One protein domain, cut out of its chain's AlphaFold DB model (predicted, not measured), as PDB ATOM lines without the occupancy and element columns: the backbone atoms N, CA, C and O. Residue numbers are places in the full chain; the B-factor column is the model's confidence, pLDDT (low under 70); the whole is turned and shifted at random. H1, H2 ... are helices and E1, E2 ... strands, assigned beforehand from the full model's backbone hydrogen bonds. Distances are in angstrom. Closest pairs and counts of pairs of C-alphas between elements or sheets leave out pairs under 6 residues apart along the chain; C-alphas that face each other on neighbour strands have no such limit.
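This is residues 81 to 130 and 143 to 300 of the 471 residues of an uncharacterized protein of SAR202 cluster bacterium Io17-Chloro-G3 (UniProt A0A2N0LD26). A twisted sheet of seven strands has a small sheet, E3 and E8, facing part of it, a lopsided sandwich wound as a jelly roll. H2 packs by E4 and E7, H4 stands at the E1 edge, and H1 and H3 lie far from the core. The printed part has 208 residues, under half in named elements, ordered H1 E1 E2 E3 E4 E5 E6 H2 E7 E8 E9 H3 H4; the class is mixed. The large sheet runs E1 E2 E9 E6 E5 E4 E7, antiparallel throughout. The whole is compact, with a radius of gyration of the C-alphas of 17.3 A and spans of 50 by 38 by 36 A.

H1, residues 82 to 95, touches no helix and is not on the large sheet. E1, residues 124 to 128, is an edge strand antiparallel to E2, residues 144 to 148; N 125 and O 147 are 2.9 A apart. E3, residues 158 to 161, is antiparallel to E8, residues 237 to 241; N 160 and O 239 are 2.9 A apart. E4, residues 166 to 176, E5, residues 183 to 193, and E6, residues 198 to 205, form a meander of two hairpins, each strand the antiparallel neighbour of the one before; N 172 and O 189 are 2.9 A apart, N 190 and O 202 2.8 A. E4 bends by 50 degrees at residue 169, E5 by 54 degrees at residue 186. H2, residues 210 to 217, is on the large sheet at a height of 8.9 A, only just over E4 with 3 C-alphas; its closest C-alpha pair with E4 is Leu 171 and Trp 216, 7.6 A. E7, residues 230 to 232, is the other edge strand, antiparallel to E4; N 168 and O 230 are 2.9 A apart. E9, residues 247 to 253, is antiparallel to E2 and E6; N 146 and O 247 are 2.9 A apart, as are N 199 and O 252. The sheets form a sandwich, face to face, their facing parts 8.4 A centre to centre; the closest C-alphas of E6 and E8 are Leu 205 and Ile 241, 5.0 A. The jelly roll, one long hairpin wound over both sheets, pairs E2 with E9, E3 with E8, E4 with E7 and E5 with E6. H3, residues 264 to 267, touches no helix. H4, residues 285 to 294, stands up from the large sheet over E1 at a height of 11.1 A; their closest C-alphas are Asn 126 and Arg 294, 4.7 A. Every O i to N i+4 pair is within hydrogen-bond range in H1 and H2, 5 of 6 in H4; H3 is too short for one.

H1 begins at C-alpha 82 (31.010, -25.264, 7.210) and is 20.1 A long. E4 is 27.9 A, E5 29.5 A, E6 21.0 A and E9 20.2 A. H4, 14.2 A, ends at C-alpha 294 (2.948, -62.280, 9.075).

The two C-alphas farthest apart are those of Thr 83 and Val 299, 54.1 A. Residues 131 to 142 are not printed; C-alphas 130 and 143 are 5.4 A apart. The links H1 to E1, H2 to E7 and H3 to H4 are long. Mean pLDDT of the printed part is 94.8, and no printed residue is under 70.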
ATOM      1  N   SER A  81      26.897 -23.160   8.698       79.06
ATOM      2  CA  SER A  81      28.188 -22.819   8.112       79.06
ATOM      3  C   SER A  81      29.103 -24.041   8.171       79.06
ATOM      4  O   SER A  81      29.063 -24.803   9.138       79.06
ATOM      5  N   GLU A  82      29.992 -24.202   7.193       79.00
ATOM      6  CA  GLU A  82      31.010 -25.264   7.210       79.00
ATOM      7  C   GLU A  82      31.785 -25.287   8.543       79.00
ATOM      8  O   GLU A  82      32.127 -26.341   9.069       79.00
ATOM      9  N   THR A  83      31.988 -24.115   9.157       84.94
ATOM     10  CA  THR A  83      32.632 -23.978  10.472       84.94
ATOM     11  C   THR A  83      31.823 -24.611  11.609       84.94
ATOM     12  O   THR A  83      32.403 -25.159  12.544       84.94
ATOM     13  N   GLU A  84      30.495 -24.550  11.541       86.75
ATOM     14  CA  GLU A  84      29.604 -25.159  12.528       86.75
ATOM     15  C   GLU A  84      29.588 -26.685  12.396       86.75
ATOM     16  O   GLU A  84      29.768 -27.369  13.402       86.75
ATOM     17  N   LEU A  85      29.509 -27.218  11.170       86.62
ATOM     18  CA  LEU A  85      29.630 -28.662  10.915       86.62
ATOM     19  C   LEU A  85      30.980 -29.211  11.399       86.62
ATOM     20  O   LEU A  85      31.044 -30.243  12.062       86.62
ATOM     21  N   GLN A  86      32.069 -28.483  11.144       89.00
ATOM     22  CA  GLN A  86      33.408 -28.838  11.627       89.00
ATOM     23  C   GLN A  86      33.497 -28.846  13.158       89.00
ATOM     24  O   GLN A  86      34.190 -29.684  13.738       89.00
ATOM     25  N   LEU A  87      32.818 -27.915  13.833       91.62
ATOM     26  CA  LEU A  87      32.771 -27.884  15.293       91.62
ATOM     27  C   LEU A  87      31.966 -29.063  15.851       91.62
ATOM     28  O   LEU A  87      32.435 -29.713  16.784       91.62
ATOM     29  N   GLN A  88      30.803 -29.355  15.264       90.81
ATOM     30  CA  GLN A  88      29.964 -30.495  15.642       90.81
ATOM     31  C   GLN A  88      30.716 -31.820  15.470       90.81
ATOM     32  O   GLN A  88      30.767 -32.617  16.405       90.81
ATOM     33  N   LEU A  89      31.391 -32.010  14.330       93.12
ATOM     34  CA  LEU A  89      32.220 -33.188  14.081       93.12
ATOM     35  C   LEU A  89      33.287 -33.364  15.166       93.12
ATOM     36  O   LEU A  89      33.426 -34.450  15.716       93.12
ATOM     37  N   ARG A  90      34.043 -32.307  15.495       94.69
ATOM     38  CA  ARG A  90      35.099 -32.385  16.520       94.69
ATOM     39  C   ARG A  90      34.542 -32.761  17.885       94.69
ATOM     40  O   ARG A  90      35.094 -33.634  18.541       94.69
ATOM     41  N   GLN A  91      33.444 -32.127  18.288       94.88
ATOM     42  CA  GLN A  91      32.791 -32.431  19.561       94.88
ATOM     43  C   GLN A  91      32.342 -33.890  19.628       94.88
ATOM     44  O   GLN A  91      32.523 -34.541  20.655       94.88
ATOM     45  N   TRP A  92      31.798 -34.415  18.532       96.12
ATOM     46  CA  TRP A  92      31.407 -35.814  18.458       96.12
ATOM     47  C   TRP A  92      32.617 -36.759  18.490       96.12
ATOM     48  O   TRP A  92      32.625 -37.687  19.297       96.12
ATOM     49  N   LEU A  93      33.671 -36.490  17.710       96.44
ATOM     50  CA  LEU A  93      34.911 -37.283  17.692       96.44
ATOM     51  C   LEU A  93      35.593 -37.368  19.066       96.44
ATOM     52  O   LEU A  93      36.201 -38.393  19.381       96.44
ATOM     53  N   ASP A  94      35.494 -36.303  19.866       96.38
ATOM     54  CA  ASP A  94      35.993 -36.251  21.245       96.38
ATOM     55  C   ASP A  94      35.102 -37.039  22.225       96.38
ATOM     56  O   ASP A  94      35.555 -37.429  23.302       96.38
ATOM     57  N   SER A  95      33.834 -37.271  21.870       94.88
ATOM     58  CA  SER A  95      32.843 -37.958  22.709       94.88
ATOM     59  C   SER A  95      32.748 -39.466  22.467       94.88
ATOM     60  O   SER A  95      32.179 -40.174  23.298       94.88
ATOM     61  N   VAL A  96      33.292 -39.956  21.348       95.81
ATOM     62  CA  VAL A  96      33.099 -41.329  20.878       95.81
ATOM     63  C   VAL A  96      34.436 -42.086  20.743       95.81
ATOM     64  O   VAL A  96      35.415 -41.520  20.239       95.81
ATOM     65  N   PRO A  97      34.504 -43.362  21.174       95.44
ATOM     66  CA  PRO A  97      35.632 -44.253  20.891       95.44
ATOM     67  C   PRO A  97      35.952 -44.382  19.394       95.44
ATOM     68  O   PRO A  97      35.082 -44.201  18.541       95.44
ATOM     69  N   GLU A  98      37.212 -44.686  19.071       95.44
ATOM     70  CA  GLU A  98      37.716 -44.705  17.691       95.44
ATOM     71  C   GLU A  98      37.015 -45.755  16.822       95.44
ATOM     72  O   GLU A  98      36.664 -45.471  15.679       95.44
ATOM     73  N   GLU A  99      36.733 -46.923  17.391       93.38
ATOM     74  CA  GLU A  99      36.053 -48.047  16.750       93.38
ATOM     75  C   GLU A  99      34.633 -47.714  16.260       93.38
ATOM     76  O   GLU A  99      34.153 -48.312  15.296       93.38
ATOM     77  N   TYR A 100      33.974 -46.721  16.864       94.81
ATOM     78  CA  TYR A 100      32.624 -46.292  16.483       94.81
ATOM     79  C   TYR A 100      32.617 -45.048  15.590       94.81
ATOM     80  O   TYR A 100      31.556 -44.615  15.147       94.81
ATOM     81  N   ARG A 101      33.784 -44.483  15.251       94.69
ATOM     82  CA  ARG A 101      33.871 -43.297  14.375       94.69
ATOM     83  C   ARG A 101      33.412 -43.556  12.940       94.69
ATOM     84  O   ARG A 101      33.207 -42.609  12.188       94.69
ATOM     85  N   ARG A 102      33.220 -44.823  12.568       93.31
ATOM     86  CA  ARG A 102      32.568 -45.222  11.315       93.31
ATOM     87  C   ARG A 102      31.049 -44.988  11.302       93.31
ATOM     88  O   ARG A 102      30.444 -45.155  10.254       93.31
ATOM     89  N   PHE A 103      30.446 -44.582  12.425       96.69
ATOM     90  CA  PHE A 103      29.006 -44.339  12.566       96.69
ATOM     91  C   PHE A 103      28.718 -42.886  12.986       96.69
ATOM     92  O   PHE A 103      28.429 -42.627  14.159       96.69
ATOM     93  N   PRO A 104      28.836 -41.907  12.067       96.62
ATOM     94  CA  PRO A 104      28.702 -40.489  12.388       96.62
ATOM     95  C   PRO A 104      27.442 -40.147  13.187       96.62
ATOM     96  O   PRO A 104      26.329 -40.520  12.825       96.62
ATOM     97  N   GLY A 105      27.635 -39.425  14.291       96.38
ATOM     98  CA  GLY A 105      26.553 -38.974  15.166       96.38
ATOM     99  C   GLY A 105      26.012 -40.022  16.141       96.38
ATOM    100  O   GLY A 105      25.182 -39.673  16.980       96.38
ATOM    101  N   CYS A 106      26.491 -41.275  16.106       97.94
ATOM    102  CA  CYS A 106      26.094 -42.276  17.097       97.94
ATOM    103  C   CYS A 106      26.498 -41.855  18.519       97.94
ATOM    104  O   CYS A 106      27.460 -41.105  18.726       97.94
ATOM    105  N   SER A 107      25.781 -42.372  19.518       97.25
ATOM    106  CA  SER A 107      26.145 -42.226  20.928       97.25
ATOM    107  C   SER A 107      25.666 -43.425  21.750       97.25
ATOM    108  O   SER A 107      24.743 -44.127  21.344       97.25
ATOM    109  N   GLY A 108      26.289 -43.659  22.908       96.88
ATOM    110  CA  GLY A 108      25.944 -44.782  23.788       96.88
ATOM    111  C   GLY A 108      26.291 -46.157  23.207       96.88
ATOM    112  O   GLY A 108      26.790 -46.271  22.090       96.88
ATOM    113  N   THR A 109      26.030 -47.208  23.980       97.81
ATOM    114  CA  THR A 109      26.242 -48.614  23.600       97.81
ATOM    115  C   THR A 109      25.093 -49.475  24.127       97.81
ATOM    116  O   THR A 109      24.274 -49.007  24.922       97.81
ATOM    117  N   GLY A 110      25.057 -50.735  23.702       98.19
ATOM    118  CA  GLY A 110      24.033 -51.708  24.058       98.19
ATOM    119  C   GLY A 110      22.773 -51.614  23.198       98.19
ATOM    120  O   GLY A 110      22.606 -50.718  22.366       98.19
ATOM    121  N   THR A 111      21.880 -52.574  23.410       98.50
ATOM    122  CA  THR A 111      20.614 -52.713  22.684       98.50
ATOM    123  C   THR A 111      19.568 -51.707  23.161       98.50
ATOM    124  O   THR A 111      19.577 -51.297  24.324       98.50
ATOM    125  N   VAL A 112      18.594 -51.398  22.305       98.38
ATOM    126  CA  VAL A 112      17.370 -50.671  22.684       98.38
ATOM    127  C   VAL A 112      16.143 -51.547  22.447       98.38
ATOM    128  O   VAL A 112      16.179 -52.452  21.616       98.38
ATOM    129  N   GLU A 113      15.053 -51.274  23.160       98.25
ATOM    130  CA  GLU A 113      13.736 -51.784  22.764       98.25
ATOM    131  C   GLU A 113      13.181 -50.880  21.661       98.25
ATOM    132  O   GLU A 113      13.294 -49.658  21.748       98.25
ATOM    133  N   PHE A 114      12.613 -51.464  20.613       98.62
ATOM    134  CA  PHE A 114      11.913 -50.723  19.571       98.62
ATOM    135  C   PHE A 114      10.534 -50.267  20.055       98.62
ATOM    136  O   PHE A 114      10.012 -50.738  21.063       98.62
ATOM    137  N   GLU A 115       9.922 -49.347  19.322       98.25
ATOM    138  CA  GLU A 115       8.634 -48.742  19.683       98.25
ATOM    139  C   GLU A 115       7.612 -48.794  18.542       98.25
ATOM    140  O   GLU A 115       6.407 -48.733  18.786       98.25
ATOM    141  N   HIS A 116       8.066 -48.950  17.295       98.00
ATOM    142  CA  HIS A 116       7.207 -49.001  16.113       98.00
ATOM    143  C   HIS A 116       7.658 -50.065  15.115       98.00
ATOM    144  O   HIS A 116       8.842 -50.339  14.990       98.00
ATOM    145  N   SER A 117       6.708 -50.616  14.356       97.75
ATOM    146  CA  SER A 117       6.994 -51.391  13.141       97.75
ATOM    147  C   SER A 117       7.470 -50.463  12.008       97.75
ATOM    148  O   SER A 117       6.930 -49.354  11.905       97.75
ATOM    149  N   PRO A 118       8.405 -50.898  11.135       97.62
ATOM    150  CA  PRO A 118       8.872 -50.102   9.993       97.62
ATOM    151  C   PRO A 118       7.744 -49.619   9.073       97.62
ATOM    152  O   PRO A 118       7.757 -48.484   8.602       97.62
ATOM    153  N   MET A 119       6.736 -50.467   8.860       97.88
ATOM    154  CA  MET A 119       5.523 -50.169   8.095       97.88
ATOM    155  C   MET A 119       4.274 -50.363   8.957       97.88
ATOM    156  O   MET A 119       4.289 -51.114   9.940       97.88
ATOM    157  N   ARG A 120       3.162 -49.717   8.581       97.31
ATOM    158  CA  ARG A 120       1.864 -49.957   9.233       97.31
ATOM    159  C   ARG A 120       1.399 -51.386   8.944       97.31
ATOM    160  O   ARG A 120       1.609 -51.895   7.848       97.31
ATOM    161  N   PHE A 121       0.737 -52.032   9.900       96.38
ATOM    162  CA  PHE A 121       0.327 -53.440   9.775       96.38
ATOM    163  C   PHE A 121      -0.639 -53.707   8.618       96.38
ATOM    164  O   PHE A 121      -0.725 -54.824   8.112       96.38
ATOM    165  N   GLU A 122      -1.399 -52.696   8.216       94.62
ATOM    166  CA  GLU A 122      -2.314 -52.754   7.088       94.62
ATOM    167  C   GLU A 122      -1.636 -52.611   5.719       94.62
ATOM    168  O   GLU A 122      -2.297 -52.905   4.724       94.62
ATOM    169  N   ASP A 123      -0.365 -52.201   5.669       95.00
ATOM    170  CA  ASP A 123       0.352 -51.849   4.437       95.00
ATOM    171  C   ASP A 123       1.184 -52.999   3.850       95.00
ATOM    172  O   ASP A 123       1.605 -52.901   2.699       95.00
ATOM    173  N   PHE A 124       1.407 -54.088   4.593       93.69
ATOM    174  CA  PHE A 124       2.159 -55.255   4.121       93.69
ATOM    175  C   PHE A 124       1.374 -56.560   4.303       93.69
ATOM    176  O   PHE A 124       0.519 -56.687   5.188       93.69
ATOM    177  N   SER A 125       1.615 -57.524   3.415       91.06
ATOM    178  CA  SER A 125       0.889 -58.801   3.376       91.06
ATOM    179  C   SER A 125       1.598 -59.900   4.166       91.06
ATOM    180  O   SER A 125       0.949 -60.682   4.872       91.06
ATOM    181  N   ASN A 126       2.922 -59.945   4.077       93.69
ATOM    182  CA  ASN A 126       3.752 -60.973   4.673       93.69
ATOM    183  C   ASN A 126       5.175 -60.438   4.927       93.69
ATOM    184  O   ASN A 126       5.503 -59.321   4.520       93.69
ATOM    185  N   LEU A 127       5.961 -61.222   5.667       95.38
ATOM    186  CA  LEU A 127       7.392 -61.011   5.844       95.38
ATOM    187  C   LEU A 127       8.151 -62.228   5.329       95.38
ATOM    188  O   LEU A 127       7.953 -63.345   5.832       95.38
ATOM    189  N   THR A 128       9.077 -61.984   4.411       95.12
ATOM    190  CA  THR A 128      10.118 -62.947   4.053       95.12
ATOM    191  C   THR A 128      11.327 -62.708   4.956       95.12
ATOM    192  O   THR A 128      11.797 -61.582   5.087       95.12
ATOM    193  N   THR A 129      11.789 -63.745   5.649       94.62
ATOM    194  CA  THR A 129      12.825 -63.656   6.694       94.62
ATOM    195  C   THR A 129      14.239 -63.815   6.149       94.62
ATOM    196  O   THR A 129      14.426 -64.101   4.967       94.62
ATOM    197  N   TYR A 130      15.236 -63.727   7.038       97.56
ATOM    198  CA  TYR A 130      16.625 -64.035   6.706       97.56
ATOM    199  C   TYR A 130      16.751 -65.431   6.109       97.56
ATOM    200  O   TYR A 130      15.956 -66.339   6.385       97.56
ATOM    201  N   HIS A 143      18.714 -59.648   5.704       97.19
ATOM    202  CA  HIS A 143      17.578 -58.749   5.876       97.19
ATOM    203  C   HIS A 143      16.245 -59.436   5.580       97.19
ATOM    204  O   HIS A 143      16.190 -60.519   5.003       97.19
ATOM    205  N   MET A 144      15.165 -58.819   6.050       96.38
ATOM    206  CA  MET A 144      13.789 -59.252   5.828       96.38
ATOM    207  C   MET A 144      13.146 -58.375   4.763       96.38
ATOM    208  O   MET A 144      13.459 -57.188   4.691       96.38
ATOM    209  N   PHE A 145      12.178 -58.922   4.035       95.81
ATOM    210  CA  PHE A 145      11.317 -58.150   3.145       95.81
ATOM    211  C   PHE A 145       9.968 -57.899   3.804       95.81
ATOM    212  O   PHE A 145       9.285 -58.839   4.215       95.81
ATOM    213  N   PHE A 146       9.569 -56.633   3.883       96.19
ATOM    214  CA  PHE A 146       8.178 -56.258   4.101       96.19
ATOM    215  C   PHE A 146       7.497 -56.120   2.742       96.19
ATOM    216  O   PHE A 146       7.690 -55.123   2.042       96.19
ATOM    217  N   ASP A 147       6.694 -57.120   2.383       93.06
ATOM    218  CA  ASP A 147       6.036 -57.181   1.080       93.06
ATOM    219  C   ASP A 147       4.770 -56.311   1.056       93.06
ATOM    220  O   ASP A 147       3.823 -56.585   1.813       93.06
ATOM    221  N   PRO A 148       4.707 -55.265   0.206       92.50
ATOM    222  CA  PRO A 148       3.573 -54.357   0.154       92.50
ATOM    223  C   PRO A 148       2.264 -55.089  -0.132       92.50
ATOM    224  O   PRO A 148       2.197 -56.024  -0.923       92.50
ATOM    225  N   LYS A 149       1.183 -54.660   0.516       89.50
ATOM    226  CA  LYS A 149      -0.098 -55.370   0.443       89.50
ATOM    227  C   LYS A 149      -0.830 -55.191  -0.886       89.50
ATOM    228  O   LYS A 149      -1.492 -56.118  -1.343       89.50
ATOM    229  N   ASP A 150      -0.785 -53.989  -1.450       88.75
ATOM    230  CA  ASP A 150      -1.377 -53.661  -2.747       88.75
ATOM    231  C   ASP A 150      -0.277 -53.219  -3.713       88.75
ATOM    232  O   ASP A 150       0.273 -52.114  -3.630       88.75
ATOM    233  N   GLU A 151       0.049 -54.112  -4.638       82.25
ATOM    234  CA  GLU A 151       1.104 -53.891  -5.616       82.25
ATOM    235  C   GLU A 151       0.708 -52.874  -6.708       82.25
ATOM    236  O   GLU A 151       1.551 -52.336  -7.427       82.25
ATOM    237  N   GLY A 152      -0.585 -52.551  -6.824       86.06
ATOM    238  CA  GLY A 152      -1.123 -51.662  -7.852       86.06
ATOM    239  C   GLY A 152      -0.964 -50.168  -7.558       86.06
ATOM    240  O   GLY A 152      -1.255 -49.348  -8.429       86.06
ATOM    241  N   LEU A 153      -0.514 -49.791  -6.355       89.94
ATOM    242  CA  LEU A 153      -0.408 -48.384  -5.944       89.94
ATOM    243  C   LEU A 153       0.842 -47.673  -6.484       89.94
ATOM    244  O   LEU A 153       0.895 -46.442  -6.483       89.94
ATOM    245  N   GLY A 154       1.819 -48.433  -6.984       90.81
ATOM    246  CA  GLY A 154       3.060 -47.904  -7.538       90.81
ATOM    247  C   GLY A 154       4.015 -47.333  -6.487       90.81
ATOM    248  O   GLY A 154       3.913 -47.604  -5.289       90.81
ATOM    249  N   ARG A 155       4.990 -46.562  -6.966       92.88
ATOM    250  CA  ARG A 155       6.113 -46.023  -6.190       92.88
ATOM    251  C   ARG A 155       5.650 -44.970  -5.170       92.88
ATOM    252  O   ARG A 155       4.744 -44.190  -5.454       92.88
ATOM    253  N   ASN A 156       6.314 -44.886  -4.013       94.00
ATOM    254  CA  ASN A 156       6.007 -43.932  -2.931       94.00
ATOM    255  C   ASN A 156       4.600 -44.059  -2.308       94.00
ATOM    256  O   ASN A 156       4.060 -43.070  -1.809       94.00
ATOM    257  N   ALA A 157       4.001 -45.248  -2.336       95.25
ATOM    258  CA  ALA A 157       2.658 -45.491  -1.812       95.25
ATOM    259  C   ALA A 157       2.621 -45.702  -0.288       95.25
ATOM    260  O   ALA A 157       1.664 -45.285   0.368       95.25
ATOM    261  N   TYR A 158       3.660 -46.318   0.282       96.94
ATOM    262  CA  TYR A 158       3.654 -46.772   1.674       96.94
ATOM    263  C   TYR A 158       4.666 -46.012   2.514       96.94
ATOM    264  O   TYR A 158       5.799 -45.809   2.092       96.94
ATOM    265  N   GLU A 159       4.253 -45.583   3.704       97.69
ATOM    266  CA  GLU A 159       5.130 -44.867   4.629       97.69
ATOM    267  C   GLU A 159       6.080 -45.830   5.333       97.69
ATOM    268  O   GLU A 159       5.648 -46.861   5.850       97.69
ATOM    269  N   VAL A 160       7.344 -45.423   5.440       98.62
ATOM    270  CA  VAL A 160       8.335 -46.069   6.303       98.62
ATOM    271  C   VAL A 160       8.603 -45.177   7.505       98.62
ATOM    272  O   VAL A 160       8.783 -43.960   7.372       98.62
ATOM    273  N   ARG A 161       8.592 -45.779   8.695       98.62
ATOM    274  CA  ARG A 161       8.712 -45.095   9.982       98.62
ATOM    275  C   ARG A 161       9.958 -45.542  10.724       98.62
ATOM    276  O   ARG A 161      10.294 -46.721  10.737       98.62
ATOM    277  N   ALA A 162      10.599 -44.594  11.398       98.62
ATOM    278  CA  ALA A 162      11.654 -44.894  12.351       98.62
ATOM    279  C   ALA A 162      11.111 -45.824  13.449       98.62
ATOM    280  O   ALA A 162      10.144 -45.478  14.133       98.62
ATOM    281  N   ILE A 163      11.730 -46.993  13.622       98.44
ATOM    282  CA  ILE A 163      11.299 -47.987  14.620       98.44
ATOM    283  C   ILE A 163      11.614 -47.572  16.060       98.44
ATOM    284  O   ILE A 163      10.993 -48.076  16.994       98.44
ATOM    285  N   GLN A 164      12.587 -46.674  16.223       98.62
ATOM    286  CA  GLN A 164      13.052 -46.106  17.483       98.62
ATOM    287  C   GLN A 164      13.845 -44.818  17.188       98.62
ATOM    288  O   GLN A 164      14.248 -44.578  16.046       98.62
ATOM    289  N   ASP A 165      14.068 -43.988  18.206       98.75
ATOM    290  CA  ASP A 165      15.031 -42.891  18.204       98.75
ATOM    291  C   ASP A 165      16.392 -43.360  17.673       98.75
ATOM    292  O   ASP A 165      16.847 -44.477  17.939       98.75
ATOM    293  N   GLY A 166      17.058 -42.490  16.924       98.44
ATOM    294  CA  GLY A 166      18.365 -42.805  16.374       98.44
ATOM    295  C   GLY A 166      18.943 -41.676  15.545       98.44
ATOM    296  O   GLY A 166      18.398 -40.570  15.477       98.44
ATOM    297  N   VAL A 167      20.064 -41.980  14.907       98.75
ATOM    298  CA  VAL A 167      20.731 -41.108  13.946       98.75
ATOM    299  C   VAL A 167      20.900 -41.878  12.648       98.75
ATOM    300  O   VAL A 167      21.483 -42.960  12.651       98.75
ATOM    301  N   ILE A 168      20.406 -41.314  11.546       98.75
ATOM    302  CA  ILE A 168      20.730 -41.787  10.198       98.75
ATOM    303  C   ILE A 168      22.205 -41.465   9.974       98.75
ATOM    304  O   ILE A 168      22.538 -40.311   9.696       98.75
ATOM    305  N   TYR A 169      23.084 -42.442  10.186       98.06
ATOM    306  CA  TYR A 169      24.532 -42.238  10.113       98.06
ATOM    307  C   TYR A 169      25.063 -42.441   8.697       98.06
ATOM    308  O   TYR A 169      26.134 -41.925   8.385       98.06
ATOM    309  N   ASP A 170      24.308 -43.124   7.840       97.81
ATOM    310  CA  ASP A 170      24.577 -43.240   6.414       97.81
ATOM    311  C   ASP A 170      23.263 -43.174   5.625       97.81
ATOM    312  O   ASP A 170      22.235 -43.719   6.035       97.81
ATOM    313  N   LEU A 171      23.286 -42.440   4.516       97.88
ATOM    314  CA  LEU A 171      22.144 -42.277   3.626       97.88
ATOM    315  C   LEU A 171      22.649 -42.235   2.186       97.88
ATOM    316  O   LEU A 171      23.157 -41.214   1.711       97.88
ATOM    317  N   GLN A 172      22.492 -43.358   1.495       95.12
ATOM    318  CA  GLN A 172      23.120 -43.614   0.208       95.12
ATOM    319  C   GLN A 172      22.081 -43.572  -0.919       95.12
ATOM    320  O   GLN A 172      21.162 -44.397  -0.919       95.12
ATOM    321  N   PRO A 173      22.202 -42.656  -1.901       95.06
ATOM    322  CA  PRO A 173      21.383 -42.706  -3.104       95.06
ATOM    323  C   PRO A 173      21.829 -43.849  -4.027       95.06
ATOM    324  O   PRO A 173      23.018 -44.031  -4.288       95.06
ATOM    325  N   ARG A 174      20.866 -44.584  -4.586       90.19
ATOM    326  CA  ARG A 174      21.074 -45.671  -5.549       90.19
ATOM    327  C   ARG A 174      20.375 -45.360  -6.864       90.19
ATOM    328  O   ARG A 174      19.175 -45.576  -7.018       90.19
ATOM    329  N   ASP A 175      21.153 -44.859  -7.817       90.75
ATOM    330  CA  ASP A 175      20.673 -44.425  -9.139       90.75
ATOM    331  C   ASP A 175      20.907 -45.473 -10.248       90.75
ATOM    332  O   ASP A 175      20.527 -45.257 -11.401       90.75
ATOM    333  N   PHE A 176      21.529 -46.610  -9.921       86.31
ATOM    334  CA  PHE A 176      21.842 -47.683 -10.869       86.31
ATOM    335  C   PHE A 176      21.525 -49.054 -10.267       86.31
ATOM    336  O   PHE A 176      21.808 -49.288  -9.093       86.31
ATOM    337  N   PHE A 177      20.998 -49.965 -11.085       78.06
ATOM    338  CA  PHE A 177      20.878 -51.379 -10.734       78.06
ATOM    339  C   PHE A 177      22.270 -51.995 -10.584       78.06
ATOM    340  O   PHE A 177      23.085 -51.892 -11.502       78.06
ATOM    341  N   VAL A 178      22.529 -52.664  -9.459       73.69
ATOM    342  CA  VAL A 178      23.830 -53.304  -9.192       73.69
ATOM    343  C   VAL A 178      24.116 -54.410 -10.211       73.69
ATOM    344  O   VAL A 178      25.207 -54.452 -10.768       73.69
ATOM    345  N   GLU A 179      23.114 -55.235 -10.531       70.31
ATOM    346  CA  GLU A 179      23.260 -56.396 -11.426       70.31
ATOM    347  C   GLU A 179      23.553 -56.021 -12.880       70.31
ATOM    348  O   GLU A 179      24.394 -56.633 -13.534       70.31
ATOM    349  N   THR A 180      22.876 -55.002 -13.404       73.31
ATOM    350  CA  THR A 180      22.950 -54.667 -14.837       73.31
ATOM    351  C   THR A 180      23.750 -53.399 -15.122       73.31
ATOM    352  O   THR A 180      24.062 -53.111 -16.280       73.31
ATOM    353  N   GLY A 181      24.038 -52.591 -14.098       76.75
ATOM    354  CA  GLY A 181      24.582 -51.240 -14.240       76.75
ATOM    355  C   GLY A 181      23.634 -50.256 -14.938       76.75
ATOM    356  O   GLY A 181      24.036 -49.131 -15.248       76.75
ATOM    357  N   ALA A 182      22.393 -50.658 -15.229       84.06
ATOM    358  CA  ALA A 182      21.419 -49.802 -15.886       84.06
ATOM    359  C   ALA A 182      20.934 -48.708 -14.931       84.06
ATOM    360  O   ALA A 182      20.772 -48.934 -13.733       84.06
ATOM    361  N   ALA A 183      20.689 -47.512 -15.467       89.69
ATOM    362  CA  ALA A 183      20.118 -46.423 -14.684       89.69
ATOM    363  C   ALA A 183      18.711 -46.788 -14.193       89.69
ATOM    364  O   ALA A 183      17.924 -47.378 -14.939       89.69
ATOM    365  N   GLN A 184      18.392 -46.375 -12.972       88.44
ATOM    366  CA  GLN A 184      17.077 -46.521 -12.361       88.44
ATOM    367  C   GLN A 184      16.591 -45.198 -11.769       88.44
ATOM    368  O   GLN A 184      17.353 -44.241 -11.616       88.44
ATOM    369  N   GLU A 185      15.300 -45.132 -11.442       90.56
ATOM    370  CA  GLU A 185      14.819 -44.066 -10.568       90.56
ATOM    371  C   GLU A 185      15.474 -44.210  -9.196       90.56
ATOM    372  O   GLU A 185      15.572 -45.319  -8.676       90.56
ATOM    373  N   ARG A 186      15.904 -43.086  -8.614       92.25
ATOM    374  CA  ARG A 186      16.635 -43.075  -7.346       92.25
ATOM    375  C   ARG A 186      15.917 -43.878  -6.266       92.25
ATOM    376  O   ARG A 186      14.712 -43.714  -6.049       92.25
ATOM    377  N   GLU A 187      16.699 -44.681  -5.566       94.06
ATOM    378  CA  GLU A 187      16.347 -45.356  -4.316       94.06
ATOM    379  C   GLU A 187      17.321 -44.930  -3.227       94.06
ATOM    380  O   GLU A 187      18.339 -44.295  -3.513       94.06
ATOM    381  N   TRP A 188      17.002 -45.241  -1.978       96.56
ATOM    382  CA  TRP A 188      17.854 -44.911  -0.848       96.56
ATOM    383  C   TRP A 188      18.051 -46.118   0.054       96.56
ATOM    384  O   TRP A 188      17.081 -46.773   0.436       96.56
ATOM    385  N   ARG A 189      19.306 -46.325   0.455       96.75
ATOM    386  CA  ARG A 189      19.637 -47.072   1.662       96.75
ATOM    387  C   ARG A 189      19.841 -46.095   2.810       96.75
ATOM    388  O   ARG A 189      20.555 -45.106   2.653       96.75
ATOM    389  N   MET A 190      19.206 -46.367   3.939       98.50
ATOM    390  CA  MET A 190      19.247 -45.571   5.159       98.50
ATOM    391  C   MET A 190      19.699 -46.459   6.318       98.50
ATOM    392  O   MET A 190      18.934 -47.309   6.772       98.50
ATOM    393  N   ASP A 191      20.909 -46.233   6.826       98.56
ATOM    394  CA  ASP A 191      21.441 -46.946   7.986       98.56
ATOM    395  C   ASP A 191      21.320 -46.072   9.247       98.56
ATOM    396  O   ASP A 191      21.667 -44.884   9.263       98.56
ATOM    397  N   ILE A 192      20.785 -46.661  10.318       98.88
ATOM    398  CA  ILE A 192      20.357 -45.965  11.531       98.88
ATOM    399  C   ILE A 192      21.083 -46.552  12.740       98.88
ATOM    400  O   ILE A 192      20.943 -47.728  13.067       98.88
ATOM    401  N   ALA A 193      21.796 -45.700  13.469       98.75
ATOM    402  CA  ALA A 193      22.382 -46.037  14.756       98.75
ATOM    403  C   ALA A 193      21.402 -45.652  15.871       98.75
ATOM    404  O   ALA A 193      21.122 -44.465  16.070       98.75
ATOM    405  N   HIS A 194      20.890 -46.638  16.615       98.81
ATOM    406  CA  HIS A 194      20.135 -46.391  17.853       98.81
ATOM    407  C   HIS A 194      21.091 -46.176  19.029       98.81
ATOM    408  O   HIS A 194      20.886 -45.299  19.867       98.81
ATOM    409  N   THR A 195      22.181 -46.941  19.032       98.62
ATOM    410  CA  THR A 195      23.404 -46.685  19.798       98.62
ATOM    411  C   THR A 195      24.614 -46.884  18.885       98.62
ATOM    412  O   THR A 195      24.463 -47.289  17.733       98.62
ATOM    413  N   CYS A 196      25.838 -46.646  19.364       98.38
ATOM    414  CA  CYS A 196      27.029 -46.948  18.564       98.38
ATOM    415  C   CYS A 196      27.235 -48.450  18.291       98.38
ATOM    416  O   CYS A 196      28.020 -48.779  17.406       98.38
ATOM    417  N   THR A 197      26.528 -49.345  18.993       98.44
ATOM    418  CA  THR A 197      26.649 -50.802  18.815       98.44
ATOM    419  C   THR A 197      25.364 -51.492  18.367       98.44
ATOM    420  O   THR A 197      25.402 -52.689  18.120       98.44
ATOM    421  N   PHE A 198      24.239 -50.785  18.251       98.81
ATOM    422  CA  PHE A 198      22.953 -51.403  17.926       98.81
ATOM    423  C   PHE A 198      22.190 -50.607  16.875       98.81
ATOM    424  O   PHE A 198      21.779 -49.462  17.110       98.81
ATOM    425  N   HIS A 199      22.083 -51.182  15.683       98.75
ATOM    426  CA  HIS A 199      21.681 -50.485  14.465       98.75
ATOM    427  C   HIS A 199      20.514 -51.183  13.786       98.75
ATOM    428  O   HIS A 199      20.260 -52.366  14.000       98.75
ATOM    429  N   SER A 200      19.842 -50.442  12.919       98.69
ATOM    430  CA  SER A 200      18.905 -50.976  11.941       98.69
ATOM    431  C   SER A 200      19.151 -50.327  10.586       98.69
ATOM    432  O   SER A 200      19.829 -49.302  10.502       98.69
ATOM    433  N   TYR A 201      18.616 -50.909   9.518       97.50
ATOM    434  CA  TYR A 201      18.634 -50.243   8.222       97.50
ATOM    435  C   TYR A 201      17.335 -50.452   7.452       97.50
ATOM    436  O   TYR A 201      16.609 -51.423   7.679       97.50
ATOM    437  N   PHE A 202      17.073 -49.507   6.556       98.44
ATOM    438  CA  PHE A 202      16.030 -49.563   5.544       98.44
ATOM    439  C   PHE A 202      16.685 -49.464   4.169       98.44
ATOM    440  O   PHE A 202      17.435 -48.519   3.923       98.44
ATOM    441  N   ASP A 203      16.398 -50.398   3.269       96.25
ATOM    442  CA  ASP A 203      16.794 -50.296   1.857       96.25
ATOM    443  C   ASP A 203      15.578 -50.117   0.954       96.25
ATOM    444  O   ASP A 203      14.429 -50.219   1.390       96.25
ATOM    445  N   LEU A 204      15.855 -49.827  -0.318       94.50
ATOM    446  CA  LEU A 204      14.854 -49.709  -1.380       94.50
ATOM    447  C   LEU A 204      13.776 -48.643  -1.105       94.50
ATOM    448  O   LEU A 204      12.687 -48.652  -1.685       94.50
ATOM    449  N   LEU A 205      14.098 -47.651  -0.267       97.38
ATOM    450  CA  LEU A 205      13.268 -46.465  -0.074       97.38
ATOM    451  C   LEU A 205      13.169 -45.714  -1.402       97.38
ATOM    452  O   LEU A 205      14.130 -45.104  -1.872       97.38
ATOM    453  N   SER A 206      11.982 -45.703  -2.001       95.50
ATOM    454  CA  SER A 206      11.735 -45.007  -3.261       95.50
ATOM    455  C   SER A 206      11.720 -43.481  -3.116       95.50
ATOM    456  O   SER A 206      11.830 -42.751  -4.101       95.50
ATOM    457  N   SER A 207      11.579 -42.982  -1.885       96.06
ATOM    458  CA  SER A 207      11.873 -41.599  -1.507       96.06
ATOM    459  C   SER A 207      12.172 -41.487  -0.015       96.06
ATOM    460  O   SER A 207      11.736 -42.312   0.786       96.06
ATOM    461  N   VAL A 208      12.864 -40.412   0.361       98.19
ATOM    462  CA  VAL A 208      12.986 -39.954   1.750       98.19
ATOM    463  C   VAL A 208      12.137 -38.705   1.966       98.19
ATOM    464  O   VAL A 208      11.781 -38.009   1.010       98.19
ATOM    465  N   GLU A 209      11.795 -38.401   3.216       98.50
ATOM    466  CA  GLU A 209      11.039 -37.185   3.519       98.50
ATOM    467  C   GLU A 209      11.811 -35.914   3.100       98.50
ATOM    468  O   GLU A 209      13.035 -35.857   3.257       98.50
ATOM    469  N   PRO A 210      11.132 -34.853   2.606       97.81
ATOM    470  CA  PRO A 210      11.807 -33.688   2.023       97.81
ATOM    471  C   PRO A 210      12.805 -32.997   2.954       97.81
ATOM    472  O   PRO A 210      13.796 -32.437   2.498       97.81
ATOM    473  N   TRP A 211      12.547 -33.027   4.263       97.25
ATOM    474  CA  TRP A 211      13.446 -32.438   5.249       97.25
ATOM    475  C   TRP A 211      14.721 -33.278   5.442       97.25
ATOM    476  O   TRP A 211      15.783 -32.694   5.612       97.25
ATOM    477  N   ILE A 212      14.649 -34.614   5.341       98.38
ATOM    478  CA  ILE A 212      15.828 -35.501   5.372       98.38
ATOM    479  C   ILE A 212      16.675 -35.253   4.132       98.38
ATOM    480  O   ILE A 212      17.885 -35.075   4.240       98.38
ATOM    481  N   PHE A 213      16.034 -35.180   2.961       97.69
ATOM    482  CA  PHE A 213      16.726 -34.861   1.717       97.69
ATOM    483  C   PHE A 213      17.442 -33.506   1.801       97.69
ATOM    484  O   PHE A 213      18.625 -33.422   1.492       97.69
ATOM    485  N   ALA A 214      16.763 -32.472   2.307       97.19
ATOM    486  CA  ALA A 214      17.350 -31.144   2.472       97.19
ATOM    487  C   ALA A 214      18.538 -31.119   3.454       97.19
ATOM    488  O   ALA A 214      19.470 -30.343   3.259       97.19
ATOM    489  N   GLU A 215      18.530 -31.944   4.506       96.00
ATOM    490  CA  GLU A 215      19.687 -32.103   5.399       96.00
ATOM    491  C   GLU A 215      20.839 -32.853   4.712       96.00
ATOM    492  O   GLU A 215      21.991 -32.429   4.806       96.00
ATOM    493  N   TRP A 216      20.536 -33.918   3.963       96.75
ATOM    494  CA  TRP A 216      21.517 -34.673   3.180       96.75
ATOM    495  C   TRP A 216      22.221 -33.805   2.128       96.75
ATOM    496  O   TRP A 216      23.451 -33.827   2.032       96.75
ATOM    497  N   GLU A 217      21.473 -32.966   1.404       95.69
ATOM    498  CA  GLU A 217      21.994 -32.078   0.353       95.69
ATOM    499  C   GLU A 217      23.053 -31.086   0.854       95.69
ATOM    500  O   GLU A 217      23.916 -30.677   0.077       95.69
ATOM    501  N   LYS A 218      23.051 -30.728   2.145       93.88
ATOM    502  CA  LYS A 218      24.052 -29.807   2.720       93.88
ATOM    503  C   LYS A 218      25.480 -30.340   2.625       93.88
ATOM    504  O   LYS A 218      26.421 -29.552   2.645       93.88
ATOM    505  N   THR A 219      25.636 -31.661   2.579       94.12
ATOM    506  CA  THR A 219      26.944 -32.334   2.594       94.12
ATOM    507  C   THR A 219      27.079 -33.398   1.509       94.12
ATOM    508  O   THR A 219      28.160 -33.963   1.357       94.12
ATOM    509  N   ALA A 220      26.001 -33.673   0.761       94.25
ATOM    510  CA  ALA A 220      25.871 -34.818  -0.138       94.25
ATOM    511  C   ALA A 220      26.306 -36.125   0.549       94.25
ATOM    512  O   ALA A 220      27.185 -36.829   0.064       94.25
ATOM    513  N   GLY A 221      25.763 -36.390   1.744       91.75
ATOM    514  CA  GLY A 221      26.097 -37.592   2.517       91.75
ATOM    515  C   GLY A 221      27.572 -37.699   2.918       91.75
ATOM    516  O   GLY A 221      28.078 -38.799   3.098       91.75
ATOM    517  N   GLY A 222      28.282 -36.574   3.032       93.19
ATOM    518  CA  GLY A 222      29.705 -36.551   3.381       93.19
ATOM    519  C   GLY A 222      30.659 -36.268   2.217       93.19
ATOM    520  O   GLY A 222      31.849 -36.060   2.457       93.19
ATOM    521  N   GLU A 223      30.177 -36.220   0.971       93.00
ATOM    522  CA  GLU A 223      31.026 -35.982  -0.206       93.00
ATOM    523  C   GLU A 223      31.572 -34.548  -0.291       93.00
ATOM    524  O   GLU A 223      32.690 -34.333  -0.763       93.00
ATOM    525  N   THR A 224      30.793 -33.550   0.139       94.00
ATOM    526  CA  THR A 224      31.152 -32.125  -0.018       94.00
ATOM    527  C   THR A 224      31.519 -31.428   1.290       94.00
ATOM    528  O   THR A 224      32.183 -30.391   1.263       94.00
ATOM    529  N   ALA A 225      31.131 -31.993   2.431       91.88
ATOM    530  CA  ALA A 225      31.425 -31.488   3.771       91.88
ATOM    531  C   ALA A 225      31.258 -32.622   4.800       91.88
ATOM    532  O   ALA A 225      30.664 -33.643   4.466       91.88
ATOM    533  N   PRO A 226      31.741 -32.480   6.050       91.88
ATOM    534  CA  PRO A 226      31.580 -33.533   7.045       91.88
ATOM    535  C   PRO A 226      30.120 -33.909   7.310       91.88
ATOM    536  O   PRO A 226      29.298 -33.044   7.609       91.88
ATOM    537  N   TRP A 227      29.840 -35.209   7.276       94.00
ATOM    538  CA  TRP A 227      28.564 -35.788   7.679       94.00
ATOM    539  C   TRP A 227      28.584 -36.144   9.166       94.00
ATOM    540  O   TRP A 227      29.523 -36.785   9.633       94.00
ATOM    541  N   ILE A 228      27.554 -35.727   9.907       92.56
ATOM    542  CA  ILE A 228      27.385 -36.049  11.335       92.56
ATOM    543  C   ILE A 228      26.068 -36.782  11.625       92.56
ATOM    544  O   ILE A 228      25.654 -36.911  12.774       92.56
ATOM    545  N   GLY A 229      25.424 -37.265  10.561       95.50
ATOM    546  CA  GLY A 229      24.138 -37.937  10.604       95.50
ATOM    547  C   GLY A 229      22.938 -37.014  10.832       95.50
ATOM    548  O   GLY A 229      23.071 -35.835  11.168       95.50
ATOM    549  N   ILE A 230      21.741 -37.568  10.630       98.00
ATOM    550  CA  ILE A 230      20.462 -36.870  10.829       98.00
ATOM    551  C   ILE A 230      19.721 -37.512  12.008       98.00
ATOM    552  O   ILE A 230      19.355 -38.686  11.918       98.00
ATOM    553  N   PRO A 231      19.456 -36.782  13.108       98.19
ATOM    554  CA  PRO A 231      18.677 -37.322  14.212       98.19
ATOM    555  C   PRO A 231      17.212 -37.512  13.803       98.19
ATOM    556  O   PRO A 231      16.586 -36.612  13.240       98.19
ATOM    557  N   ILE A 232      16.655 -38.667  14.149       98.62
ATOM    558  CA  ILE A 232      15.253 -39.029  13.926       98.62
ATOM    559  C   ILE A 232      14.599 -39.445  15.239       98.62
ATOM    560  O   ILE A 232      15.271 -39.843  16.196       98.62
ATOM    561  N   LYS A 233      13.272 -39.330  15.286       98.50
ATOM    562  CA  LYS A 233      12.471 -39.772  16.427       98.50
ATOM    563  C   LYS A 233      11.632 -40.988  16.096       98.50
ATOM    564  O   LYS A 233      11.104 -41.102  14.993       98.50
ATOM    565  N   SER A 234      11.486 -41.850  17.090       98.38
ATOM    566  CA  SER A 234      10.576 -42.987  17.092       98.38
ATOM    567  C   SER A 234       9.210 -42.623  16.483       98.38
ATOM    568  O   SER A 234       8.613 -41.591  16.808       98.38
ATOM    569  N   GLY A 235       8.748 -43.422  15.517       98.12
ATOM    570  CA  GLY A 235       7.455 -43.268  14.843       98.12
ATOM    571  C   GLY A 235       7.392 -42.193  13.753       98.12
ATOM    572  O   GLY A 235       6.386 -42.110  13.033       98.12
ATOM    573  N   GLN A 236       8.443 -41.382  13.591       98.25
ATOM    574  CA  GLN A 236       8.542 -40.378  12.533       98.25
ATOM    575  C   GLN A 236       8.577 -41.052  11.160       98.25
ATOM    576  O   GLN A 236       9.291 -42.031  10.963       98.25
ATOM    577  N   VAL A 237       7.820 -40.520  10.196       98.69
ATOM    578  CA  VAL A 237       7.943 -40.944   8.794       98.69
ATOM    579  C   VAL A 237       9.298 -40.465   8.279       98.69
ATOM    580  O   VAL A 237       9.620 -39.282   8.410       98.69
ATOM    581  N   VAL A 238      10.093 -41.382   7.734       98.75
ATOM    582  CA  VAL A 238      11.449 -41.110   7.222       98.75
ATOM    583  C   VAL A 238      11.533 -41.245   5.703       98.75
ATOM    584  O   VAL A 238      12.407 -40.666   5.063       98.75
ATOM    585  N   GLY A 239      10.581 -41.943   5.099       98.12
ATOM    586  CA  GLY A 239      10.529 -42.115   3.660       98.12
ATOM    587  C   GLY A 239       9.315 -42.910   3.232       98.12
ATOM    588  O   GLY A 239       8.368 -43.106   4.002       98.12
ATOM    589  N   ARG A 240       9.346 -43.349   1.979       97.81
ATOM    590  CA  ARG A 240       8.312 -44.196   1.397       97.81
ATOM    591  C   ARG A 240       8.920 -45.287   0.535       97.81
ATOM    592  O   ARG A 240       9.959 -45.068  -0.084       97.81
ATOM    593  N   ILE A 241       8.209 -46.404   0.446       95.94
ATOM    594  CA  ILE A 241       8.426 -47.445  -0.561       95.94
ATOM    595  C   ILE A 241       7.230 -47.526  -1.511       95.94
ATOM    596  O   ILE A 241       6.179 -46.907  -1.303       95.94
ATOM    597  N   GLY A 242       7.373 -48.345  -2.542       86.75
ATOM    598  CA  GLY A 242       6.289 -48.807  -3.388       86.75
ATOM    599  C   GLY A 242       6.823 -49.719  -4.483       86.75
ATOM    600  O   GLY A 242       8.032 -49.839  -4.671       86.75
ATOM    601  N   ILE A 243       5.915 -50.330  -5.235       82.69
ATOM    602  CA  ILE A 243       6.269 -51.286  -6.288       82.69
ATOM    603  C   ILE A 243       7.184 -50.649  -7.344       82.69
ATOM    604  O   ILE A 243       6.991 -49.477  -7.699       82.69
ATOM    605  N   PRO A 244       8.182 -51.403  -7.848       79.06
ATOM    606  CA  PRO A 244       8.362 -52.860  -7.715       79.06
ATOM    607  C   PRO A 244       9.091 -53.370  -6.462       79.06
ATOM    608  O   PRO A 244       9.410 -54.551  -6.429       79.06
ATOM    609  N   GLN A 245       9.334 -52.536  -5.448       85.62
ATOM    610  CA  GLN A 245      10.174 -52.914  -4.310       85.62
ATOM    611  C   GLN A 245       9.377 -53.262  -3.044       85.62
ATOM    612  O   GLN A 245       8.342 -52.648  -2.750       85.62
ATOM    613  N   SER A 246       9.914 -54.204  -2.271       92.50
ATOM    614  CA  SER A 246       9.645 -54.370  -0.841       92.50
ATOM    615  C   SER A 246      10.420 -53.328  -0.019       92.50
ATOM    616  O   SER A 246      11.162 -52.510  -0.564       92.50
ATOM    617  N   LEU A 247      10.206 -53.304   1.300       97.00
ATOM    618  CA  LEU A 247      11.149 -52.662   2.220       97.00
ATOM    619  C   LEU A 247      12.082 -53.724   2.792       97.00
ATOM    620  O   LEU A 247      11.614 -54.642   3.471       97.00
ATOM    621  N   ASP A 248      13.380 -53.521   2.603       97.12
ATOM    622  CA  ASP A 248      14.404 -54.327   3.257       97.12
ATOM    623  C   ASP A 248      14.617 -53.815   4.675       97.12
ATOM    624  O   ASP A 248      14.746 -52.608   4.905       97.12
ATOM    625  N   PHE A 249      14.673 -54.736   5.629       98.38
ATOM    626  CA  PHE A 249      14.860 -54.418   7.035       98.38
ATOM    627  C   PHE A 249      15.782 -55.421   7.727       98.38
ATOM    628  O   PHE A 249      15.508 -56.622   7.737       98.38
ATOM    629  N   ALA A 250      16.830 -54.937   8.394       98.12
ATOM    630  CA  ALA A 250      17.602 -55.748   9.336       98.12
ATOM    631  C   ALA A 250      18.030 -54.971  10.575       98.12
ATOM    632  O   ALA A 250      17.924 -53.743  10.638       98.12
ATOM    633  N   VAL A 251      18.532 -55.729  11.549       98.69
ATOM    634  CA  VAL A 251      19.069 -55.235  12.812       98.69
ATOM    635  C   VAL A 251      20.448 -55.844  13.027       98.69
ATOM    636  O   VAL A 251      20.637 -57.051  12.861       98.69
ATOM    637  N   TYR A 252      21.394 -55.002  13.434       98.50
ATOM    638  CA  TYR A 252      22.772 -55.393  13.717       98.50
ATOM    639  C   TYR A 252      23.122 -55.068  15.166       98.50
ATOM    640  O   TYR A 252      22.858 -53.963  15.647       98.50
ATOM    641  N   ASP A 253      23.744 -56.022  15.849       98.50
ATOM    642  CA  ASP A 253      24.292 -55.860  17.193       98.50
ATOM    643  C   ASP A 253      25.800 -56.108  17.144       98.50
ATOM    644  O   ASP A 253      26.262 -57.246  17.153       98.50
ATOM    645  N   TYR A 254      26.576 -55.027  17.101       97.69
ATOM    646  CA  TYR A 254      28.036 -55.066  17.033       97.69
ATOM    647  C   TYR A 254      28.695 -55.565  18.334       97.69
ATOM    648  O   TYR A 254      29.919 -55.655  18.393       97.69
ATOM    649  N   GLU A 255      27.923 -55.886  19.381       97.38
ATOM    650  CA  GLU A 255      28.417 -56.618  20.559       97.38
ATOM    651  C   GLU A 255      28.315 -58.145  20.390       97.38
ATOM    652  O   GLU A 255      28.746 -58.897  21.270       97.38
ATOM    653  N   LYS A 256      27.746 -58.618  19.275       97.25
ATOM    654  CA  LYS A 256      27.571 -60.035  18.950       97.25
ATOM    655  C   LYS A 256      28.211 -60.373  17.616       97.25
ATOM    656  O   LYS A 256      28.184 -59.578  16.688       97.25
ATOM    657  N   GLU A 257      28.722 -61.590  17.511       97.06
ATOM    658  CA  GLU A 257      29.200 -62.161  16.256       97.06
ATOM    659  C   GLU A 257      28.514 -63.508  16.027       97.06
ATOM    660  O   GLU A 257      28.383 -64.324  16.946       97.06
ATOM    661  N   LEU A 258      28.053 -63.728  14.799       97.88
ATOM    662  CA  LEU A 258      27.500 -64.991  14.341       97.88
ATOM    663  C   LEU A 258      28.598 -66.052  14.313       97.88
ATOM    664  O   LEU A 258      29.640 -65.889  13.684       97.88
ATOM    665  N   THR A 259      28.354 -67.165  14.995       96.75
ATOM    666  CA  THR A 259      29.346 -68.233  15.163       96.75
ATOM    667  C   THR A 259      29.273 -69.308  14.083       96.75
ATOM    668  O   THR A 259      30.087 -70.228  14.093       96.75
ATOM    669  N   GLY A 260      28.262 -69.269  13.214       96.94
ATOM    670  CA  GLY A 260      28.065 -70.252  12.153       96.94
ATOM    671  C   GLY A 260      28.801 -69.935  10.854       96.94
ATOM    672  O   GLY A 260      28.657 -70.699   9.909       96.94
ATOM    673  N   PHE A 261      29.553 -68.832  10.773       97.38
ATOM    674  CA  PHE A 261      30.503 -68.598   9.686       97.38
ATOM    675  C   PHE A 261      31.851 -69.199  10.079       97.38
ATOM    676  O   PHE A 261      32.379 -68.880  11.143       97.38
ATOM    677  N   VAL A 262      32.424 -70.063   9.235       96.75
ATOM    678  CA  VAL A 262      33.736 -70.672   9.543       96.75
ATOM    679  C   VAL A 262      34.859 -69.629   9.487       96.75
ATOM    680  O   VAL A 262      35.797 -69.711  10.282       96.75
ATOM    681  N   PHE A 263      34.734 -68.639   8.598       96.00
ATOM    682  CA  PHE A 263      35.644 -67.500   8.462       96.00
ATOM    683  C   PHE A 263      34.862 -66.188   8.320       96.00
ATOM    684  O   PHE A 263      34.515 -65.786   7.206       96.00
ATOM    685  N   PRO A 264      34.554 -65.509   9.437       96.00
ATOM    686  CA  PRO A 264      33.869 -64.218   9.424       96.00
ATOM    687  C   PRO A 264      34.585 -63.150   8.579       96.00
ATOM    688  O   PRO A 264      33.926 -62.322   7.957       96.00
ATOM    689  N   GLU A 265      35.917 -63.202   8.487       95.38
ATOM    690  CA  GLU A 265      36.736 -62.232   7.743       95.38
ATOM    691  C   GLU A 265      36.474 -62.267   6.226       95.38
ATOM    692  O   GLU A 265      36.746 -61.307   5.507       95.38
ATOM    693  N   HIS A 266      35.888 -63.352   5.709       94.94
ATOM    694  CA  HIS A 266      35.490 -63.440   4.300       94.94
ATOM    695  C   HIS A 266      34.361 -62.477   3.927       94.94
ATOM    696  O   HIS A 266      34.124 -62.269   2.737       94.94
ATOM    697  N   TYR A 267      33.718 -61.859   4.920       95.00
ATOM    698  CA  TYR A 267      32.616 -60.916   4.773       95.00
ATOM    699  C   TYR A 267      33.029 -59.452   5.008       95.00
ATOM    700  O   TYR A 267      32.158 -58.592   5.091       95.00
ATOM    701  N   ASP A 268      34.328 -59.127   5.050       93.12
ATOM    702  CA  ASP A 268      34.844 -57.769   5.321       93.12
ATOM    703  C   ASP A 268      34.316 -56.667   4.375       93.12
ATOM    704  O   ASP A 268      34.343 -55.485   4.725       93.12
ATOM    705  N   GLN A 269      33.825 -57.028   3.182       91.75
ATOM    706  CA  GLN A 269      33.175 -56.095   2.249       91.75
ATOM    707  C   GLN A 269      31.792 -55.630   2.738       91.75
ATOM    708  O   GLN A 269      31.379 -54.512   2.436       91.75
ATOM    709  N   GLU A 270      31.098 -56.471   3.504       92.50
ATOM    710  CA  GLU A 270      29.822 -56.177   4.162       92.50
ATOM    711  C   GLU A 270      29.935 -56.544   5.651       92.50
ATOM    712  O   GLU A 270      29.296 -57.485   6.132       92.50
ATOM    713  N   PRO A 271      30.769 -55.806   6.412       93.38
ATOM    714  CA  PRO A 271      31.225 -56.220   7.739       93.38
ATOM    715  C   PRO A 271      30.109 -56.228   8.793       93.38
ATOM    716  O   PRO A 271      30.320 -56.686   9.909       93.38
ATOM    717  N   TRP A 272      28.922 -55.707   8.477       95.00
ATOM    718  CA  TRP A 272      27.747 -55.776   9.347       95.00
ATOM    719  C   TRP A 272      27.106 -57.170   9.379       95.00
ATOM    720  O   TRP A 272      26.478 -57.503  10.381       95.00
ATOM    721  N   LYS A 273      27.281 -58.008   8.343       95.75
ATOM    722  CA  LYS A 273      26.611 -59.320   8.242       95.75
ATOM    723  C   LYS A 273      26.894 -60.237   9.413       95.75
ATOM    724  O   LYS A 273      26.010 -60.935   9.897       95.75
ATOM    725  N   ILE A 274      28.134 -60.233   9.889       97.56
ATOM    726  CA  ILE A 274      28.536 -61.085  11.008       97.56
ATOM    727  C   ILE A 274      27.876 -60.646  12.325       97.56
ATOM    728  O   ILE A 274      27.902 -61.398  13.290       97.56
ATOM    729  N   HIS A 275      27.261 -59.462  12.360       98.19
ATOM    730  CA  HIS A 275      26.579 -58.878  13.513       98.19
ATOM    731  C   HIS A 275      25.043 -58.938  13.398       98.19
ATOM    732  O   HIS A 275      24.342 -58.358  14.231       98.19
ATOM    733  N   THR A 276      24.496 -59.611  12.379       98.44
ATOM    734  CA  THR A 276      23.045 -59.761  12.193       98.44
ATOM    735  C   THR A 276      22.408 -60.504  13.365       98.44
ATOM    736  O   THR A 276      22.887 -61.552  13.800       98.44
ATOM    737  N   VAL A 277      21.296 -59.971  13.872       98.44
ATOM    738  CA  VAL A 277      20.544 -60.550  14.993       98.44
ATOM    739  C   VAL A 277      19.068 -60.707  14.661       98.44
ATOM    740  O   VAL A 277      18.525 -59.957  13.859       98.44
ATOM    741  N   ASP A 278      18.397 -61.651  15.328       98.19
ATOM    742  CA  ASP A 278      16.934 -61.747  15.301       98.19
ATOM    743  C   ASP A 278      16.322 -60.415  15.780       98.19
ATOM    744  O   ASP A 278      16.582 -60.008  16.920       98.19
ATOM    745  N   PRO A 279      15.528 -59.720  14.945       98.00
ATOM    746  CA  PRO A 279      14.960 -58.430  15.302       98.00
ATOM    747  C   PRO A 279      13.742 -58.559  16.230       98.00
ATOM    748  O   PRO A 279      13.415 -57.615  16.951       98.00
ATOM    749  N   PHE A 280      13.054 -59.707  16.244       98.38
ATOM    750  CA  PHE A 280      11.786 -59.876  16.954       98.38
ATOM    751  C   PHE A 280      11.876 -59.645  18.469       98.38
ATOM    752  O   PHE A 280      10.987 -58.971  19.000       98.38
ATOM    753  N   PRO A 281      12.902 -60.134  19.194       98.38
ATOM    754  CA  PRO A 281      13.041 -59.910  20.631       98.38
ATOM    755  C   PRO A 281      13.058 -58.439  21.049       98.38
ATOM    756  O   PRO A 281      12.656 -58.147  22.173       98.38
ATOM    757  N   TYR A 282      13.483 -57.533  20.165       98.50
ATOM    758  CA  TYR A 282      13.583 -56.103  20.456       98.50
ATOM    759  C   TYR A 282      12.264 -55.351  20.255       98.50
ATOM    760  O   TYR A 282      12.142 -54.219  20.711       98.50
ATOM    761  N   PHE A 283      11.261 -55.956  19.611       98.62
ATOM    762  CA  PHE A 283       9.938 -55.350  19.488       98.62
ATOM    763  C   PHE A 283       9.069 -55.590  20.738       98.62
ATOM    764  O   PHE A 283       9.083 -56.693  21.304       98.62
ATOM    765  N   PRO A 284       8.222 -54.608  21.117       98.00
ATOM    766  CA  PRO A 284       7.149 -54.795  22.084       98.00
ATOM    767  C   PRO A 284       6.259 -55.970  21.683       98.00
ATOM    768  O   PRO A 284       6.102 -56.273  20.499       98.00
ATOM    769  N   THR A 285       5.658 -56.635  22.670       98.19
ATOM    770  CA  THR A 285       4.933 -57.899  22.449       98.19
ATOM    771  C   THR A 285       3.827 -57.747  21.404       98.19
ATOM    772  O   THR A 285       3.714 -58.579  20.512       98.19
ATOM    773  N   GLU A 286       3.079 -56.651  21.457       97.19
ATOM    774  CA  GLU A 286       1.991 -56.333  20.535       97.19
ATOM    775  C   GLU A 286       2.447 -56.137  19.082       97.19
ATOM    776  O   GLU A 286       1.697 -56.453  18.162       97.19
ATOM    777  N   ILE A 287       3.671 -55.646  18.858       98.25
ATOM    778  CA  ILE A 287       4.246 -55.509  17.516       98.25
ATOM    779  C   ILE A 287       4.822 -56.854  17.082       98.25
ATOM    780  O   ILE A 287       4.500 -57.344  16.000       98.25
ATOM    781  N   ARG A 288       5.621 -57.485  17.951       98.12
ATOM    782  CA  ARG A 288       6.252 -58.782  17.698       98.12
ATOM    783  C   ARG A 288       5.233 -59.840  17.284       98.12
ATOM    784  O   ARG A 288       5.468 -60.545  16.311       98.12
ATOM    785  N   GLU A 289       4.110 -59.952  17.991       97.38
ATOM    786  CA  GLU A 289       3.073 -60.942  17.678       97.38
ATOM    787  C   GLU A 289       2.490 -60.749  16.271       97.38
ATOM    788  O   GLU A 289       2.307 -61.729  15.548       97.38
ATOM    789  N   VAL A 290       2.266 -59.502  15.843       96.44
ATOM    790  CA  VAL A 290       1.770 -59.204  14.491       96.44
ATOM    791  C   VAL A 290       2.822 -59.537  13.432       96.44
ATOM    792  O   VAL A 290       2.491 -60.160  12.422       96.44
ATOM    793  N   LEU A 291       4.087 -59.170  13.658       97.19
ATOM    794  CA  LEU A 291       5.175 -59.476  12.724       97.19
ATOM    795  C   LEU A 291       5.388 -60.996  12.582       97.19
ATOM    796  O   LEU A 291       5.452 -61.513  11.466       97.19
ATOM    797  N   LEU A 292       5.399 -61.739  13.693       96.88
ATOM    798  CA  LEU A 292       5.515 -63.202  13.682       96.88
ATOM    799  C   LEU A 292       4.317 -63.874  12.998       96.88
ATOM    800  O   LEU A 292       4.482 -64.843  12.257       96.88
ATOM    801  N   GLN A 293       3.104 -63.343  13.183       95.31
ATOM    802  CA  GLN A 293       1.926 -63.839  12.471       95.31
ATOM    803  C   GLN A 293       2.072 -63.687  10.948       95.31
ATOM    804  O   GLN A 293       1.613 -64.554  10.206       95.31
ATOM    805  N   ARG A 294       2.722 -62.610  10.492       94.88
ATOM    806  CA  ARG A 294       2.948 -62.280   9.075       94.88
ATOM    807  C   ARG A 294       4.175 -62.956   8.460       94.88
ATOM    808  O   ARG A 294       4.322 -62.934   7.246       94.88
ATOM    809  N   THR A 295       5.027 -63.565   9.273       95.75
ATOM    810  CA  THR A 295       6.256 -64.224   8.825       95.75
ATOM    811  C   THR A 295       5.959 -65.519   8.072       95.75
ATOM    812  O   THR A 295       5.284 -66.382   8.626       95.75
ATOM    813  N   LEU A 296       6.464 -65.697   6.847       95.81
ATOM    814  CA  LEU A 296       6.217 -66.917   6.057       95.81
ATOM    815  C   LEU A 296       6.836 -68.173   6.690       95.81
ATOM    816  O   LEU A 296       6.223 -69.242   6.695       95.81
ATOM    817  N   ARG A 297       8.029 -68.048   7.278       96.31
ATOM    818  CA  ARG A 297       8.707 -69.137   7.990       96.31
ATOM    819  C   ARG A 297       7.998 -69.460   9.311       96.31
ATOM    820  O   ARG A 297       7.831 -68.600  10.169       96.31
ATOM    821  N   LYS A 298       7.614 -70.725   9.517       94.44
ATOM    822  CA  LYS A 298       6.935 -71.191  10.752       94.44
ATOM    823  C   LYS A 298       7.790 -72.121  11.623       94.44
ATOM    824  O   LYS A 298       7.278 -72.736  12.556       94.44
ATOM    825  N   VAL A 299       9.080 -72.246  11.313       95.12
ATOM    826  CA  VAL A 299      10.035 -73.137  11.988       95.12
ATOM    827  C   VAL A 299      11.168 -72.309  12.586       95.12
ATOM    828  O   VAL A 299      11.667 -71.397  11.937       95.12
ATOM    829  N   GLU A 300      11.598 -72.628  13.806       95.81
ATOM    830  CA  GLU A 300      12.700 -71.906  14.451       95.81
ATOM    831  C   GLU A 300      14.042 -72.061  13.692       95.81
ATOM    832  O   GLU A 300      14.282 -73.103  13.070       95.81
TER     833      GLU A 300